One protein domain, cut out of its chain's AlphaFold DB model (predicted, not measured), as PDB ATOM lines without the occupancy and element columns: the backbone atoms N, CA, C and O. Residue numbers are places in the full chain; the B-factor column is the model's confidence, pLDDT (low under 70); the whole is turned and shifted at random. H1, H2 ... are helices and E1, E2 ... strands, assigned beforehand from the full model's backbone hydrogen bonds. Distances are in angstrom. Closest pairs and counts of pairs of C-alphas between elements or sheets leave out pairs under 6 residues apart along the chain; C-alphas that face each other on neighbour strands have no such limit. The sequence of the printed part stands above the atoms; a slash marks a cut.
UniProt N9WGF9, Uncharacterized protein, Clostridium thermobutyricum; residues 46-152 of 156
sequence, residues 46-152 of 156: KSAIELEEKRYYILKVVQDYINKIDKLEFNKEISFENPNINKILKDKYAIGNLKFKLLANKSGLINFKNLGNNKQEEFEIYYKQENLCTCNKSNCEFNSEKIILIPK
ATOM      1  N   LYS A  46     127.342  98.713 146.861       58.56
ATOM      2  CA  LYS A  46     126.373  98.974 147.937       58.56
ATOM      3  C   LYS A  46     125.997 100.465 148.032       58.56
ATOM      4  O   LYS A  46     124.845 100.795 148.290       58.56
ATOM      5  N   SER A  47     126.944 101.350 147.720       67.88
ATOM      6  CA  SER A  47     126.759 102.803 147.674       67.88
ATOM      7  C   SER A  47     125.805 103.279 146.571       67.88
ATOM      8  O   SER A  47     125.066 104.238 146.784       67.88
ATOM      9  N   ALA A  48     125.774 102.625 145.406       67.19
ATOM     10  CA  ALA A  48     124.833 102.966 144.336       67.19
ATOM     11  C   ALA A  48     123.385 102.615 144.718       67.19
ATOM     12  O   ALA A  48     122.463 103.371 144.414       67.19
ATOM     13  N   ILE A  49     123.195 101.497 145.429       72.00
ATOM     14  CA  ILE A  49     121.883 101.068 145.934       72.00
ATOM     15  C   ILE A  49     121.381 102.046 147.000       72.00
ATOM     16  O   ILE A  49     120.251 102.518 146.908       72.00
ATOM     17  N   GLU A  50     122.231 102.402 147.966       76.12
ATOM     18  CA  GLU A  50     121.893 103.378 149.011       76.12
ATOM     19  C   GLU A  50     121.546 104.758 148.425       76.12
ATOM     20  O   GLU A  50     120.635 105.428 148.916       76.12
ATOM     21  N   LEU A  51     122.211 105.177 147.341       76.81
ATOM     22  CA  LEU A  51     121.921 106.440 146.656       76.81
ATOM     23  C   LEU A  51     120.553 106.440 145.955       76.81
ATOM     24  O   LEU A  51     119.817 107.425 146.042       76.81
ATOM     25  N   GLU A  52     120.201 105.362 145.255       77.69
ATOM     26  CA  GLU A  52     118.883 105.238 144.617       77.69
ATOM     27  C   GLU A  52     117.766 105.096 145.656       77.69
ATOM     28  O   GLU A  52     116.708 105.713 145.513       77.69
ATOM     29  N   GLU A  53     118.017 104.378 146.753       81.50
ATOM     30  CA  GLU A  53     117.084 104.292 147.876       81.50
ATOM     31  C   GLU A  53     116.839 105.682 148.493       81.50
ATOM     32  O   GLU A  53     115.689 106.099 148.661       81.50
ATOM     33  N   LYS A  54     117.911 106.452 148.739       80.38
ATOM     34  CA  LYS A  54     117.849 107.850 149.196       80.38
ATOM     35  C   LYS A  54     116.970 108.698 148.267       80.38
ATOM     36  O   LYS A  54     116.052 109.370 148.738       80.38
ATOM     37  N   ARG A  55     117.201 108.643 146.948       80.88
ATOM     38  CA  ARG A  55     116.421 109.394 145.940       80.88
ATOM     39  C   ARG A  55     114.945 109.014 145.941       80.88
ATOM     40  O   ARG A  55     114.091 109.900 145.897       80.88
ATOM     41  N   TYR A  56     114.643 107.720 146.022       83.00
ATOM     42  CA  TYR A  56     113.273 107.216 146.071       83.00
ATOM     43  C   TYR A  56     112.492 107.790 147.259       83.00
ATOM     44  O   TYR A  56     111.374 108.280 147.086       83.00
ATOM     45  N   TYR A  57     113.084 107.795 148.458       81.31
ATOM     46  CA  TYR A  57     112.418 108.357 149.633       81.31
ATOM     47  C   TYR A  57     112.175 109.857 149.504       81.31
ATOM     48  O   TYR A  57     111.075 110.307 149.819       81.31
ATOM     49  N   ILE A  58     113.152 110.625 149.009       82.25
ATOM     50  CA  ILE A  58     112.971 112.071 148.819       82.25
ATOM     51  C   ILE A  58     111.839 112.339 147.817       82.25
ATOM     52  O   ILE A  58     110.955 113.146 148.095       82.25
ATOM     53  N   LEU A  59     111.813 111.625 146.689       84.31
ATOM     54  CA  LEU A  59     110.739 111.738 145.697       84.31
ATOM     55  C   LEU A  59     109.364 111.459 146.294       84.31
ATOM     56  O   LEU A  59     108.418 112.191 146.016       84.31
ATOM     57  N   LYS A  60     109.257 110.432 147.143       82.81
ATOM     58  CA  LYS A  60     108.006 110.099 147.823       82.81
ATOM     59  C   LYS A  60     107.517 111.245 148.714       82.81
ATOM     60  O   LYS A  60     106.333 111.555 148.674       82.81
ATOM     61  N   VAL A  61     108.410 111.918 149.451       81.38
ATOM     62  CA  VAL A  61     108.043 113.110 150.251       81.38
ATOM     63  C   VAL A  61     107.440 114.193 149.386       81.38
ATOM     64  O   VAL A  61     106.380 114.727 149.707       81.38
ATOM     65  N   VAL A  62     108.136 114.520 148.299       81.75
ATOM     66  CA  VAL A  62     107.705 115.587 147.410       81.75
ATOM     67  C   VAL A  62     106.369 115.230 146.765       81.75
ATOM     68  O   VAL A  62     105.472 116.066 146.718       81.75
ATOM     69  N   GLN A  63     106.206 113.983 146.325       84.06
ATOM     70  CA  GLN A  63     104.964 113.497 145.735       84.06
ATOM     71  C   GLN A  63     103.795 113.560 146.726       84.06
ATOM     72  O   GLN A  63     102.719 114.037 146.369       84.06
ATOM     73  N   ASP A  64     103.997 113.119 147.970       80.25
ATOM     74  CA  ASP A  64     102.973 113.169 149.017       80.25
ATOM     75  C   ASP A  64     102.561 114.610 149.344       80.25
ATOM     76  O   ASP A  64     101.398 114.858 149.652       80.25
ATOM     77  N   TYR A  65     103.493 115.563 149.276       79.25
ATOM     78  CA  TYR A  65     103.185 116.983 149.439       79.25
ATOM     79  C   TYR A  65     102.399 117.541 148.248       79.25
ATOM     80  O   TYR A  65     101.373 118.182 148.449       79.25
ATOM     81  N   ILE A  66     102.839 117.257 147.018       80.69
ATOM     82  CA  ILE A  66     102.148 117.688 145.793       80.69
ATOM     83  C   ILE A  66     100.699 117.185 145.774       80.69
ATOM     84  O   ILE A  66      99.803 117.915 145.374       80.69
ATOM     85  N   ASN A  67     100.453 115.970 146.265       80.94
ATOM     86  CA  ASN A  67      99.107 115.406 146.348       80.94
ATOM     87  C   ASN A  67      98.203 116.091 147.393       80.94
ATOM     88  O   ASN A  67      97.000 115.853 147.384       80.94
ATOM     89  N   LYS A  68      98.770 116.867 148.325       80.69
ATOM     90  CA  LYS A  68      98.034 117.559 149.397       80.69
ATOM     91  C   LYS A  68      97.776 119.034 149.109       80.69
ATOM     92  O   LYS A  68      96.982 119.634 149.823       80.69
ATOM     93  N   ILE A  69      98.482 119.628 148.150       77.00
ATOM     94  CA  ILE A  69      98.294 121.036 147.805       77.00
ATOM     95  C   ILE A  69      97.196 121.179 146.756       77.00
ATOM     96  O   ILE A  69      97.170 120.448 145.770       77.00
ATOM     97  N   ASP A  70      96.317 122.160 146.952       68.56
ATOM     98  CA  ASP A  70      95.194 122.408 146.039       68.56
ATOM     99  C   ASP A  70      95.648 123.021 144.710       68.56
ATOM    100  O   ASP A  70      95.025 122.822 143.669       68.56
ATOM    101  N   LYS A  71      96.743 123.788 144.737       72.38
ATOM    102  CA  LYS A  71      97.291 124.451 143.556       72.38
ATOM    103  C   LYS A  71      98.806 124.391 143.554       72.38
ATOM    104  O   LYS A  71      99.465 124.798 144.509       72.38
ATOM    105  N   LEU A  72      99.350 123.914 142.442       76.12
ATOM    106  CA  LEU A  72     100.782 123.853 142.227       76.12
ATOM    107  C   LEU A  72     101.282 125.151 141.578       76.12
ATOM    108  O   LEU A  72     100.769 125.575 140.543       76.12
ATOM    109  N   GLU A  73     102.294 125.780 142.175       79.75
ATOM    110  CA  GLU A  73     102.916 126.995 141.641       79.75
ATOM    111  C   GLU A  73     104.246 126.666 140.957       79.75
ATOM    112  O   GLU A  73     105.195 126.189 141.583       79.75
ATOM    113  N   PHE A  74     104.327 126.941 139.655       82.81
ATOM    114  CA  PHE A  74     105.562 126.781 138.890       82.81
ATOM    115  C   PHE A  74     106.554 127.908 139.189       82.81
ATOM    116  O   PHE A  74     106.181 129.043 139.472       82.81
ATOM    117  N   ASN A  75     107.842 127.591 139.075       81.88
ATOM    118  CA  ASN A  75     108.984 128.482 139.283       81.88
ATOM    119  C   ASN A  75     109.132 129.058 140.700       81.88
ATOM    120  O   ASN A  75     110.046 129.855 140.929       81.88
ATOM    121  N   LYS A  76     108.322 128.608 141.658       83.12
ATOM    122  CA  LYS A  76     108.456 128.961 143.067       83.12
ATOM    123  C   LYS A  76     109.185 127.863 143.825       83.12
ATOM    124  O   LYS A  76     108.943 126.679 143.605       83.12
ATOM    125  N   GLU A  77     110.101 128.270 144.695       83.81
ATOM    126  CA  GLU A  77     110.712 127.355 145.651       83.81
ATOM    127  C   GLU A  77     109.761 127.161 146.833       83.81
ATOM    128  O   GLU A  77     109.253 128.128 147.404       83.81
ATOM    129  N   ILE A  78     109.517 125.909 147.192       80.56
ATOM    130  CA  ILE A  78     108.637 125.528 148.286       80.56
ATOM    131  C   ILE A  78     109.443 124.654 149.245       80.56
ATOM    132  O   ILE A  78     110.100 123.695 148.839       80.56
ATOM    133  N   SER A  79     109.401 124.996 150.528       78.06
ATOM    134  CA  SER A  79     110.018 124.205 151.594       78.06
ATOM    135  C   SER A  79     109.042 123.137 152.072       78.06
ATOM    136  O   SER A  79     107.858 123.423 152.252       78.06
ATOM    137  N   PHE A  80     109.530 121.922 152.313       72.06
ATOM    138  CA  PHE A  80     108.695 120.843 152.833       72.06
ATOM    139  C   PHE A  80     109.033 120.507 154.269       72.06
ATOM    140  O   PHE A  80     110.179 120.204 154.610       72.06
ATOM    141  N   GLU A  81     107.985 120.398 155.071       62.97
ATOM    142  CA  GLU A  81     108.058 119.793 156.389       62.97
ATOM    143  C   GLU A  81     107.030 118.665 156.460       62.97
ATOM    144  O   GLU A  81     105.871 118.868 156.805       62.97
ATOM    145  N   ASN A  82     107.440 117.449 156.079       67.62
ATOM    146  CA  ASN A  82     106.667 116.251 156.394       67.62
ATOM    147  C   ASN A  82     107.336 115.557 157.587       67.62
ATOM    148  O   ASN A  82     108.349 114.888 157.387       67.62
ATOM    149  N   PRO A  83     106.807 115.676 158.814       69.62
ATOM    150  CA  PRO A  83     107.508 115.233 160.020       69.62
ATOM    151  C   PRO A  83     107.832 113.731 160.017       69.62
ATOM    152  O   PRO A  83     108.915 113.338 160.450       69.62
ATOM    153  N   ASN A  84     106.952 112.893 159.462       69.25
ATOM    154  CA  ASN A  84     107.143 111.440 159.447       69.25
ATOM    155  C   ASN A  84     108.270 111.009 158.506       69.25
ATOM    156  O   ASN A  84     109.086 110.162 158.863       69.25
ATOM    157  N   ILE A  85     108.332 111.588 157.305       66.44
ATOM    158  CA  ILE A  85     109.365 111.208 156.340       66.44
ATOM    159  C   ILE A  85     110.657 111.995 156.573       66.44
ATOM    160  O   ILE A  85     111.734 111.431 156.412       66.44
ATOM    161  N   ASN A  86     110.582 113.236 157.063       68.81
ATOM    162  CA  ASN A  86     111.753 113.983 157.523       68.81
ATOM    163  C   ASN A  86     112.481 113.226 158.633       68.81
ATOM    164  O   ASN A  86     113.706 113.228 158.649       68.81
ATOM    165  N   LYS A  87     111.756 112.516 159.509       76.94
ATOM    166  CA  LYS A  87     112.368 111.615 160.489       76.94
ATOM    167  C   LYS A  87     113.159 110.488 159.818       76.94
ATOM    168  O   LYS A  87     114.332 110.330 160.115       76.94
ATOM    169  N   ILE A  88     112.575 109.771 158.853       76.75
ATOM    170  CA  ILE A  88     113.279 108.703 158.109       76.75
ATOM    171  C   ILE A  88     114.508 109.258 157.375       76.75
ATOM    172  O   ILE A  88     115.586 108.672 157.426       76.75
ATOM    173  N   LEU A  89     114.355 110.394 156.694       78.69
ATOM    174  CA  LEU A  89     115.421 111.035 155.931       78.69
ATOM    175  C   LEU A  89     116.554 111.548 156.829       78.69
ATOM    176  O   LEU A  89     117.725 111.415 156.468       78.69
ATOM    177  N   LYS A  90     116.223 112.069 158.011       79.88
ATOM    178  CA  LYS A  90     117.187 112.509 159.018       79.88
ATOM    179  C   LYS A  90     117.901 111.326 159.669       79.88
ATOM    180  O   LYS A  90     119.126 111.324 159.711       79.88
ATOM    181  N   ASP A  91     117.152 110.323 160.116       80.94
ATOM    182  CA  ASP A  91     117.680 109.190 160.879       80.94
ATOM    183  C   ASP A  91     118.523 108.254 159.998       80.94
ATOM    184  O   ASP A  91     119.564 107.768 160.435       80.94
ATOM    185  N   LYS A  92     118.102 108.011 158.747       80.38
ATOM    186  CA  LYS A  92     118.775 107.066 157.840       80.38
ATOM    187  C   LYS A  92     119.814 107.718 156.926       80.38
ATOM    188  O   LYS A  92     120.826 107.094 156.626       80.38
ATOM    189  N   TYR A  93     119.576 108.947 156.464       79.62
ATOM    190  CA  TYR A  93     120.400 109.581 155.423       79.62
ATOM    191  C   TYR A  93     121.013 110.921 155.841       79.62
ATOM    192  O   TYR A  93     121.645 111.574 155.009       79.62
ATOM    193  N   ALA A  94     120.816 111.346 157.095       80.94
ATOM    194  CA  ALA A  94     121.231 112.654 157.599       80.94
ATOM    195  C   ALA A  94     120.757 113.815 156.706       80.94
ATOM    196  O   ALA A  94     121.458 114.807 156.545       80.94
ATOM    197  N   ILE A  95     119.576 113.715 156.097       78.19
ATOM    198  CA  ILE A  95     119.005 114.797 155.285       78.19
ATOM    199  C   ILE A  95     118.155 115.696 156.180       78.19
ATOM    200  O   ILE A  95     117.359 115.218 156.984       78.19
ATOM    201  N   GLY A  96     118.349 117.005 156.043       75.44
ATOM    202  CA  GLY A  96     117.592 118.027 156.753       75.44
ATOM    203  C   GLY A  96     116.475 118.603 155.893       75.44
ATOM    204  O   GLY A  96     115.684 117.878 155.296       75.44
ATOM    205  N   ASN A  97     116.418 119.933 155.840       75.88
ATOM    206  CA  ASN A  97     115.361 120.650 155.142       75.88
ATOM    207  C   ASN A  97     115.389 120.342 153.641       75.88
ATOM    208  O   ASN A  97     116.424 120.470 152.976       75.88
ATOM    209  N   LEU A  98     114.219 119.965 153.136       79.31
ATOM    210  CA  LEU A  98     113.955 119.757 151.725       79.31
ATOM    211  C   LEU A  98     113.322 121.019 151.151       79.31
ATOM    212  O   LEU A  98     112.420 121.607 151.753       79.31
ATOM    213  N   LYS A  99     113.747 121.385 149.950       83.62
ATOM    214  CA  LYS A  99     113.102 122.393 149.123       83.62
ATOM    215  C   LYS A  99     112.890 121.838 147.726       83.62
ATOM    216  O   LYS A  99     113.725 121.095 147.215       83.62
ATOM    217  N   PHE A 100     111.788 122.193 147.085       84.31
ATOM    218  CA  PHE A 100     111.590 121.881 145.675       84.31
ATOM    219  C   PHE A 100     111.149 123.076 144.880       84.31
ATOM    220  O   PHE A 100     110.537 124.007 145.394       84.31
ATOM    221  N   LYS A 101     111.414 122.980 143.586       83.31
ATOM    222  CA  LYS A 101     110.928 123.900 142.583       83.31
ATOM    223  C   LYS A 101     110.542 123.101 141.349       83.31
ATOM    224  O   LYS A 101     111.382 122.423 140.759       83.31
ATOM    225  N   LEU A 102     109.277 123.186 140.950       81.94
ATOM    226  CA  LEU A 102     108.833 122.679 139.652       81.94
ATOM    227  C   LEU A 102     108.996 123.775 138.604       81.94
ATOM    228  O   LEU A 102     108.607 124.921 138.825       81.94
ATOM    229  N   LEU A 103     109.599 123.433 137.472       81.25
ATOM    230  CA  LEU A 103     109.835 124.328 136.343       81.25
ATOM    231  C   LEU A 103     108.755 124.077 135.289       81.25
ATOM    232  O   LEU A 103     108.369 122.939 135.068       81.25
ATOM    233  N   ALA A 104     108.276 125.111 134.597       70.81
ATOM    234  CA  ALA A 104     107.133 124.990 133.676       70.81
ATOM    235  C   ALA A 104     107.336 124.009 132.489       70.81
ATOM    236  O   ALA A 104     106.381 123.623 131.820       70.81
ATOM    237  N   ASN A 105     108.568 123.582 132.215       76.62
ATOM    238  CA  ASN A 105     108.963 122.744 131.079       76.62
ATOM    239  C   ASN A 105     109.019 121.232 131.402       76.62
ATOM    240  O   ASN A 105     109.911 120.539 130.915       76.62
ATOM    241  N   LYS A 106     108.087 120.703 132.212       75.31
ATOM    242  CA  LYS A 106     108.034 119.269 132.600       75.31
ATOM    243  C   LYS A 106     109.276 118.769 133.353       75.31
ATOM    244  O   LYS A 106     109.543 117.566 133.404       75.31
ATOM    245  N   SER A 107     110.029 119.685 133.954       81.81
ATOM    246  CA  SER A 107     111.208 119.378 134.759       81.81
ATOM    247  C   SER A 107     111.116 120.012 136.142       81.81
ATOM    248  O   SER A 107     110.365 120.953 136.373       81.81
ATOM    249  N   GLY A 108     111.854 119.482 137.102       82.69
ATOM    250  CA  GLY A 108     111.897 120.026 138.447       82.69
ATOM    251  C   GLY A 108     113.252 119.812 139.080       82.69
ATOM    252  O   GLY A 108     114.059 119.004 138.617       82.69
ATOM    253  N   LEU A 109     113.470 120.537 140.165       84.12
ATOM    254  CA  LEU A 109     114.660 120.444 140.987       84.12
ATOM    255  C   LEU A 109     114.235 120.188 142.423       84.12
ATOM    256  O   LEU A 109     113.364 120.879 142.961       84.12
ATOM    257  N   ILE A 110     114.863 119.190 143.035       82.00
ATOM    258  CA  ILE A 110     114.775 118.971 144.470       82.00
ATOM    259  C   ILE A 110     116.136 119.304 145.061       82.00
ATOM    260  O   ILE A 110     117.144 118.671 144.747       82.00
ATOM    261  N   ASN A 111     116.123 120.304 145.931       82.38
ATOM    262  CA  ASN A 111     117.268 120.809 146.658       82.38
ATOM    263  C   ASN A 111     117.174 120.366 148.110       82.38
ATOM    264  O   ASN A 111     116.125 120.481 148.746       82.38
ATOM    265  N   PHE A 112     118.272 119.871 148.664       78.12
ATOM    266  CA  PHE A 112     118.282 119.453 150.054       78.12
ATOM    267  C   PHE A 112     119.615 119.701 150.730       78.12
ATOM    268  O   PHE A 112     120.680 119.613 150.121       78.12
ATOM    269  N   LYS A 113     119.549 120.003 152.026       75.50
ATOM    270  CA  LYS A 113     120.744 120.145 152.853       75.50
ATOM    271  C   LYS A 113     121.045 118.824 153.545       75.50
ATOM    272  O   LYS A 113     120.234 118.328 154.328       75.50
ATOM    273  N   ASN A 114     122.222 118.275 153.279       71.81
ATOM    274  CA  ASN A 114     122.736 117.135 154.018       71.81
ATOM    275  C   ASN A 114     123.354 117.632 155.336       71.81
ATOM    276  O   ASN A 114     124.238 118.487 155.347       71.81
ATOM    277  N   LEU A 115     122.847 117.133 156.458       68.44
ATOM    278  CA  LEU A 115     123.271 117.484 157.812       68.44
ATOM    279  C   LEU A 115     124.642 116.892 158.153       68.44
ATOM    280  O   LEU A 115     125.365 117.477 158.950       68.44
ATOM    281  N   GLY A 116     125.013 115.761 157.545       64.00
ATOM    282  CA  GLY A 116     126.273 115.076 157.837       64.00
ATOM    283  C   GLY A 116     127.507 115.805 157.304       64.00
ATOM    284  O   GLY A 116     128.585 115.694 157.875       64.00
ATOM    285  N   ASN A 117     127.364 116.566 156.217       68.44
ATOM    286  CA  ASN A 117     128.480 117.277 155.585       68.44
ATOM    287  C   ASN A 117     128.181 118.755 155.274       68.44
ATOM    288  O   ASN A 117     128.999 119.413 154.637       68.44
ATOM    289  N   ASN A 118     127.022 119.272 155.704       66.38
ATOM    290  CA  ASN A 118     126.523 120.623 155.415       66.38
ATOM    291  C   ASN A 118     126.506 121.005 153.925       66.38
ATOM    292  O   ASN A 118     126.362 122.185 153.600       66.38
ATOM    293  N   LYS A 119     126.613 120.034 153.010       75.62
ATOM    294  CA  LYS A 119     126.560 120.289 151.573       75.62
ATOM    295  C   LYS A 119     125.112 120.360 151.116       75.62
ATOM    296  O   LYS A 119     124.262 119.574 151.540       75.62
ATOM    297  N   GLN A 120     124.851 121.317 150.235       79.50
ATOM    298  CA  GLN A 120     123.629 121.328 149.453       79.50
ATOM    299  C   GLN A 120     123.786 120.314 148.318       79.50
ATOM    300  O   GLN A 120     124.762 120.350 147.571       79.50
ATOM    301  N   GLU A 121     122.842 119.388 148.235       82.44
ATOM    302  CA  GLU A 121     122.719 118.425 147.151       82.44
ATOM    303  C   GLU A 121     121.472 118.781 146.332       82.44
ATOM    304  O   GLU A 121     120.441 119.179 146.882       82.44
ATOM    305  N   GLU A 122     121.571 118.624 145.016       83.12
ATOM    306  CA  GLU A 122     120.474 118.850 144.078       83.12
ATOM    307  C   GLU A 122     120.311 117.616 143.194       83.12
ATOM    308  O   GLU A 122     121.295 116.991 142.781       83.12
ATOM    309  N   PHE A 123     119.069 117.261 142.883       83.75
ATOM    310  CA  PHE A 123     118.801 116.327 141.802       83.75
ATOM    311  C   PHE A 123     117.612 116.767 140.961       83.75
ATOM    312  O   PHE A 123     116.586 117.248 141.448       83.75
ATOM    313  N   GLU A 124     117.788 116.564 139.662       83.50
ATOM    314  CA  GLU A 124     116.784 116.843 138.656       83.50
ATOM    315  C   GLU A 124     115.724 115.744 138.626       83.50
ATOM    316  O   GLU A 124     115.997 114.550 138.793       83.50
ATOM    317  N   ILE A 125     114.495 116.163 138.359       84.19
ATOM    318  CA  ILE A 125     113.343 115.288 138.199       84.19
ATOM    319  C   ILE A 125     112.590 115.667 136.929       84.19
ATOM    320  O   ILE A 125     112.589 116.822 136.503       84.19
ATOM    321  N   TYR A 126     111.922 114.689 136.337       84.44
ATOM    322  CA  TYR A 126     110.859 114.945 135.377       84.44
ATOM    323  C   TYR A 126     109.519 114.883 136.089       84.44
ATOM    324  O   TYR A 126     109.378 114.213 137.114       84.44
ATOM    325  N   TYR A 127     108.517 115.547 135.530       82.12
ATOM    326  CA  TYR A 127     107.149 115.340 135.970       82.12
ATOM    327  C   TYR A 127     106.201 115.210 134.784       82.12
ATOM    328  O   TYR A 127     106.380 115.826 133.732       82.12
ATOM    329  N   LYS A 128     105.174 114.386 134.974       80.56
ATOM    330  CA  LYS A 128     104.056 114.238 134.048       80.56
ATOM    331  C   LYS A 128     102.800 114.765 134.725       80.56
ATOM    332  O   LYS A 128     102.524 114.398 135.861       80.56
ATOM    333  N   GLN A 129     102.060 115.610 134.022       76.44
ATOM    334  CA  GLN A 129     100.735 116.058 134.431       76.44
ATOM    335  C   GLN A 129      99.710 115.190 133.699       76.44
ATOM    336  O   GLN A 129      99.752 115.074 132.472       76.44
ATOM    337  N   GLU A 130      98.855 114.520 134.456       75.50
ATOM    338  CA  GLU A 130      97.770 113.694 133.948       75.50
ATOM    339  C   GLU A 130      96.441 114.327 134.334       75.50
ATOM    340  O   GLU A 130      96.206 114.646 135.498       75.50
ATOM    341  N   ASN A 131      95.566 114.479 133.348       72.94
ATOM    342  CA  ASN A 131      94.208 114.946 133.563       72.94
ATOM    343  C   ASN A 131      93.338 113.725 133.851       72.94
ATOM    344  O   ASN A 131      93.180 112.854 132.995       72.94
ATOM    345  N   LEU A 132      92.808 113.642 135.067       67.44
ATOM    346  CA  LEU A 132      91.851 112.614 135.435       67.44
ATOM    347  C   LEU A 132      90.465 113.103 135.031       67.44
ATOM    348  O   LEU A 132      89.927 114.039 135.619       67.44
ATOM    349  N   CYS A 133      89.895 112.455 134.021       65.19
ATOM    350  CA  CYS A 133      88.534 112.706 133.571       65.19
ATOM    351  C   CYS A 133      87.679 111.471 133.859       65.19
ATOM    352  O   CYS A 133      88.096 110.347 133.568       65.19
ATOM    353  N   THR A 134      86.468 111.665 134.375       68.38
ATOM    354  CA  THR A 134      85.437 110.621 134.325       68.38
ATOM    355  C   THR A 134      84.531 110.892 133.144       68.38
ATOM    356  O   THR A 134      83.894 111.939 133.064       68.38
ATOM    357  N   CYS A 135      84.465 109.932 132.226       62.88
ATOM    358  CA  CYS A 135      83.544 109.988 131.103       62.88
ATOM    359  C   CYS A 135      82.350 109.071 131.376       62.88
ATOM    360  O   CYS A 135      82.511 107.863 131.546       62.88
ATOM    361  N   ASN A 136      81.151 109.648 131.378       70.81
ATOM    362  CA  ASN A 136      79.902 108.917 131.172       70.81
ATOM    363  C   ASN A 136      79.440 109.129 129.727       70.81
ATOM    364  O   ASN A 136      79.871 110.084 129.094       70.81
ATOM    365  N   LYS A 137      78.579 108.233 129.214       58.19
ATOM    366  CA  LYS A 137      78.192 108.012 127.793       58.19
ATOM    367  C   LYS A 137      78.083 109.223 126.838       58.19
ATOM    368  O   LYS A 137      78.106 109.000 125.634       58.19
ATOM    369  N   SER A 138      77.964 110.454 127.323       66.94
ATOM    370  CA  SER A 138      77.944 111.679 126.514       66.94
ATOM    371  C   SER A 138      78.715 112.873 127.101       66.94
ATOM    372  O   SER A 138      78.872 113.857 126.391       66.94
ATOM    373  N   ASN A 139      79.228 112.800 128.339       61.19
ATOM    374  CA  ASN A 139      79.931 113.900 129.013       61.19
ATOM    375  C   ASN A 139      81.218 113.392 129.680       61.19
ATOM    376  O   ASN A 139      81.180 112.442 130.465       61.19
ATOM    377  N   CYS A 140      82.339 114.057 129.403       66.62
ATOM    378  CA  CYS A 140      83.568 113.908 130.176       66.62
ATOM    379  C   CYS A 140      83.680 115.089 131.142       66.62
ATOM    380  O   CYS A 140      83.827 116.230 130.707       66.62
ATOM    381  N   GLU A 141      83.603 114.808 132.440       66.31
ATOM    382  CA  GLU A 141      83.869 115.793 133.487       66.31
ATOM    383  C   GLU A 141      85.342 115.723 133.882       66.31
ATOM    384  O   GLU A 141      85.920 114.643 134.061       66.31
ATOM    385  N   PHE A 142      85.956 116.899 133.965       65.81
ATOM    386  CA  PHE A 142      87.305 117.055 134.472       65.81
ATOM    387  C   PHE A 142      87.277 116.939 136.000       65.81
ATOM    388  O   PHE A 142      86.620 117.745 136.656       65.81
ATOM    389  N   ASN A 143      87.987 115.961 136.564       63.44
ATOM    390  CA  ASN A 143      87.971 115.721 138.009       63.44
ATOM    391  C   ASN A 143      89.139 116.404 138.708       63.44
ATOM    392  O   ASN A 143      88.948 117.092 139.706       63.44
ATOM    393  N   SER A 144      90.358 116.168 138.222       62.16
ATOM    394  CA  SER A 144      91.571 116.680 138.858       62.16
ATOM    395  C   SER A 144      92.802 116.535 137.969       62.16
ATOM    396  O   SER A 144      92.868 115.687 137.075       62.16
ATOM    397  N   GLU A 145      93.808 117.364 138.237       68.81
ATOM    398  CA  GLU A 145      95.150 117.204 137.684       68.81
ATOM    399  C   GLU A 145      95.989 116.391 138.666       68.81
ATOM    400  O   GLU A 145      96.066 116.705 139.854       68.81
ATOM    401  N   LYS A 146      96.646 115.343 138.174       74.56
ATOM    402  CA  LYS A 146      97.604 114.555 138.943       74.56
ATOM    403  C   LYS A 146      98.999 114.791 138.394       74.56
ATOM    404  O   LYS A 146      99.261 114.558 137.218       74.56
ATOM    405  N   ILE A 147      99.918 115.204 139.255       78.00
ATOM    406  CA  ILE A 147     101.332 115.333 138.903       78.00
ATOM    407  C   ILE A 147     102.057 114.091 139.398       78.00
ATOM    408  O   ILE A 147     101.960 113.748 140.570       78.00
ATOM    409  N   ILE A 148     102.781 113.420 138.510       77.69
ATOM    410  CA  ILE A 148     103.604 112.253 138.829       77.69
ATOM    411  C   ILE A 148     105.062 112.645 138.647       77.69
ATOM    412  O   ILE A 148     105.471 113.019 137.544       77.69
ATOM    413  N   LEU A 149     105.844 112.544 139.719       80.44
ATOM    414  CA  LEU A 149     107.280 112.783 139.682       80.44
ATOM    415  C   LEU A 149     108.043 111.534 139.251       80.44
ATOM    416  O   LEU A 149     107.769 110.422 139.703       80.44
ATOM    417  N   ILE A 150     109.035 111.734 138.391       77.69
ATOM    418  CA  ILE A 150     109.865 110.680 137.818       77.69
ATOM    419  C   ILE A 150     111.334 111.059 138.056       77.69
ATOM    420  O   ILE A 150     111.750 112.155 137.665       77.69
ATOM    421  N   PRO A 151     112.153 110.184 138.671       72.81
ATOM    422  CA  PRO A 151     113.585 110.434 138.800       72.81
ATOM    423  C   PRO A 151     114.214 110.597 137.415       72.81
ATOM    424  O   PRO A 151     114.063 109.728 136.551       72.81
ATOM    425  N   LYS A 152     114.976 111.677 137.202       72.38
ATOM    426  CA  LYS A 152     115.814 111.797 136.008       72.38
ATOM    427  C   LYS A 152     117.017 110.875 136.182       72.38
ATOM    428  O   LYS A 152     118.002 111.226 136.827       72.38
TER     429      LYS A 152
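Overview. This is residues 46 to 152 of the 156 residues of an uncharacterized protein of Clostridium thermobutyricum (UniProt N9WGF9). A strongly twisted sheet of five strands curls like part of a barrel round the long helix H1, and the shorter helix H2 packs beside H1 on the same face. The last two strands, E4 and E5, form a long hairpin whose far end, residues 133 to 142, reaches away from the helices as an arm and makes the longest axis. The printed part has 107 residues, with two named helices and five named strands along the chain as H1 E1 H2 E2 E3 E4 E5, of the class mixed, helices and strands. The sheet's order is E1, E2, E3, E4, E5, antiparallel throughout. The whole is only just loose, close to compact, with a radius of gyration of the C-alphas of 16.0 A, and spans 58 by 28 by 25 A.

Arrangement. The sheet has edge strands E1, residues 77 to 80, and E5, residues 139 to 151; between them run E2, residues 95 to 103, E3, residues 107 to 114, and E4, residues 120 to 136. E2, E3, E4 and E5 form a meander, each strand the antiparallel neighbour of the one before, with hairpins E2 and E3, E3 and E4, E4 and E5. N 78 and O 100 are 2.8 A apart across E1 and E2, N 99 and O 111 2.8 A across E2 and E3, N 110 and O 123 3.0 A across E3 and E4, and N 130 and O 146 2.8 A across E4 and E5, each within hydrogen-bond range. E5 bends by 54 degrees at residue 143. E1 and E5 are apart. H1, residues 46 to 66, is on the sheet, which curls round it: two layers, a helix on one face of a sheet. Its closest C-alphas to E5 are those of Gln 63 and Leu 149, 6.5 A. H2, residues 83 to 93, is on the same face, and its closest C-alphas to E2 are those of Leu 89 and Ile 95, 5.2 A. H1 touches H2 with residues 54 to 61 alone, closest at the C-alphas of Val 61 and Ile 85, 6.5 A, at a shallow tilt of 13 degrees, opposite ways. Every O i to N i+4 pair of H1 is within hydrogen-bond range, and 6 of 7 in H2.

Along the chain. H1 begins at C-alpha 46, (126.373, 98.974, 147.937), and is 30.7 A long. E1 measures 9.9 A, H2 14.8 A, E2 23.1 A and E3 22.6 A. E4 measures 49.0 A and ends at C-alpha 136, (79.902, 108.917, 131.172). E5 measures 35.2 A and ends at C-alpha 151, (113.585, 110.434, 138.800).

Size, cuts and confidence. The C-alphas farthest apart, of Asn 117 and Ser 138, are 58.6 A apart. The printed part has no cut and no long link. Its mean pLDDT is 75.9; among the 27 residues under 70 are residues 81 to 86 and 137 to 145.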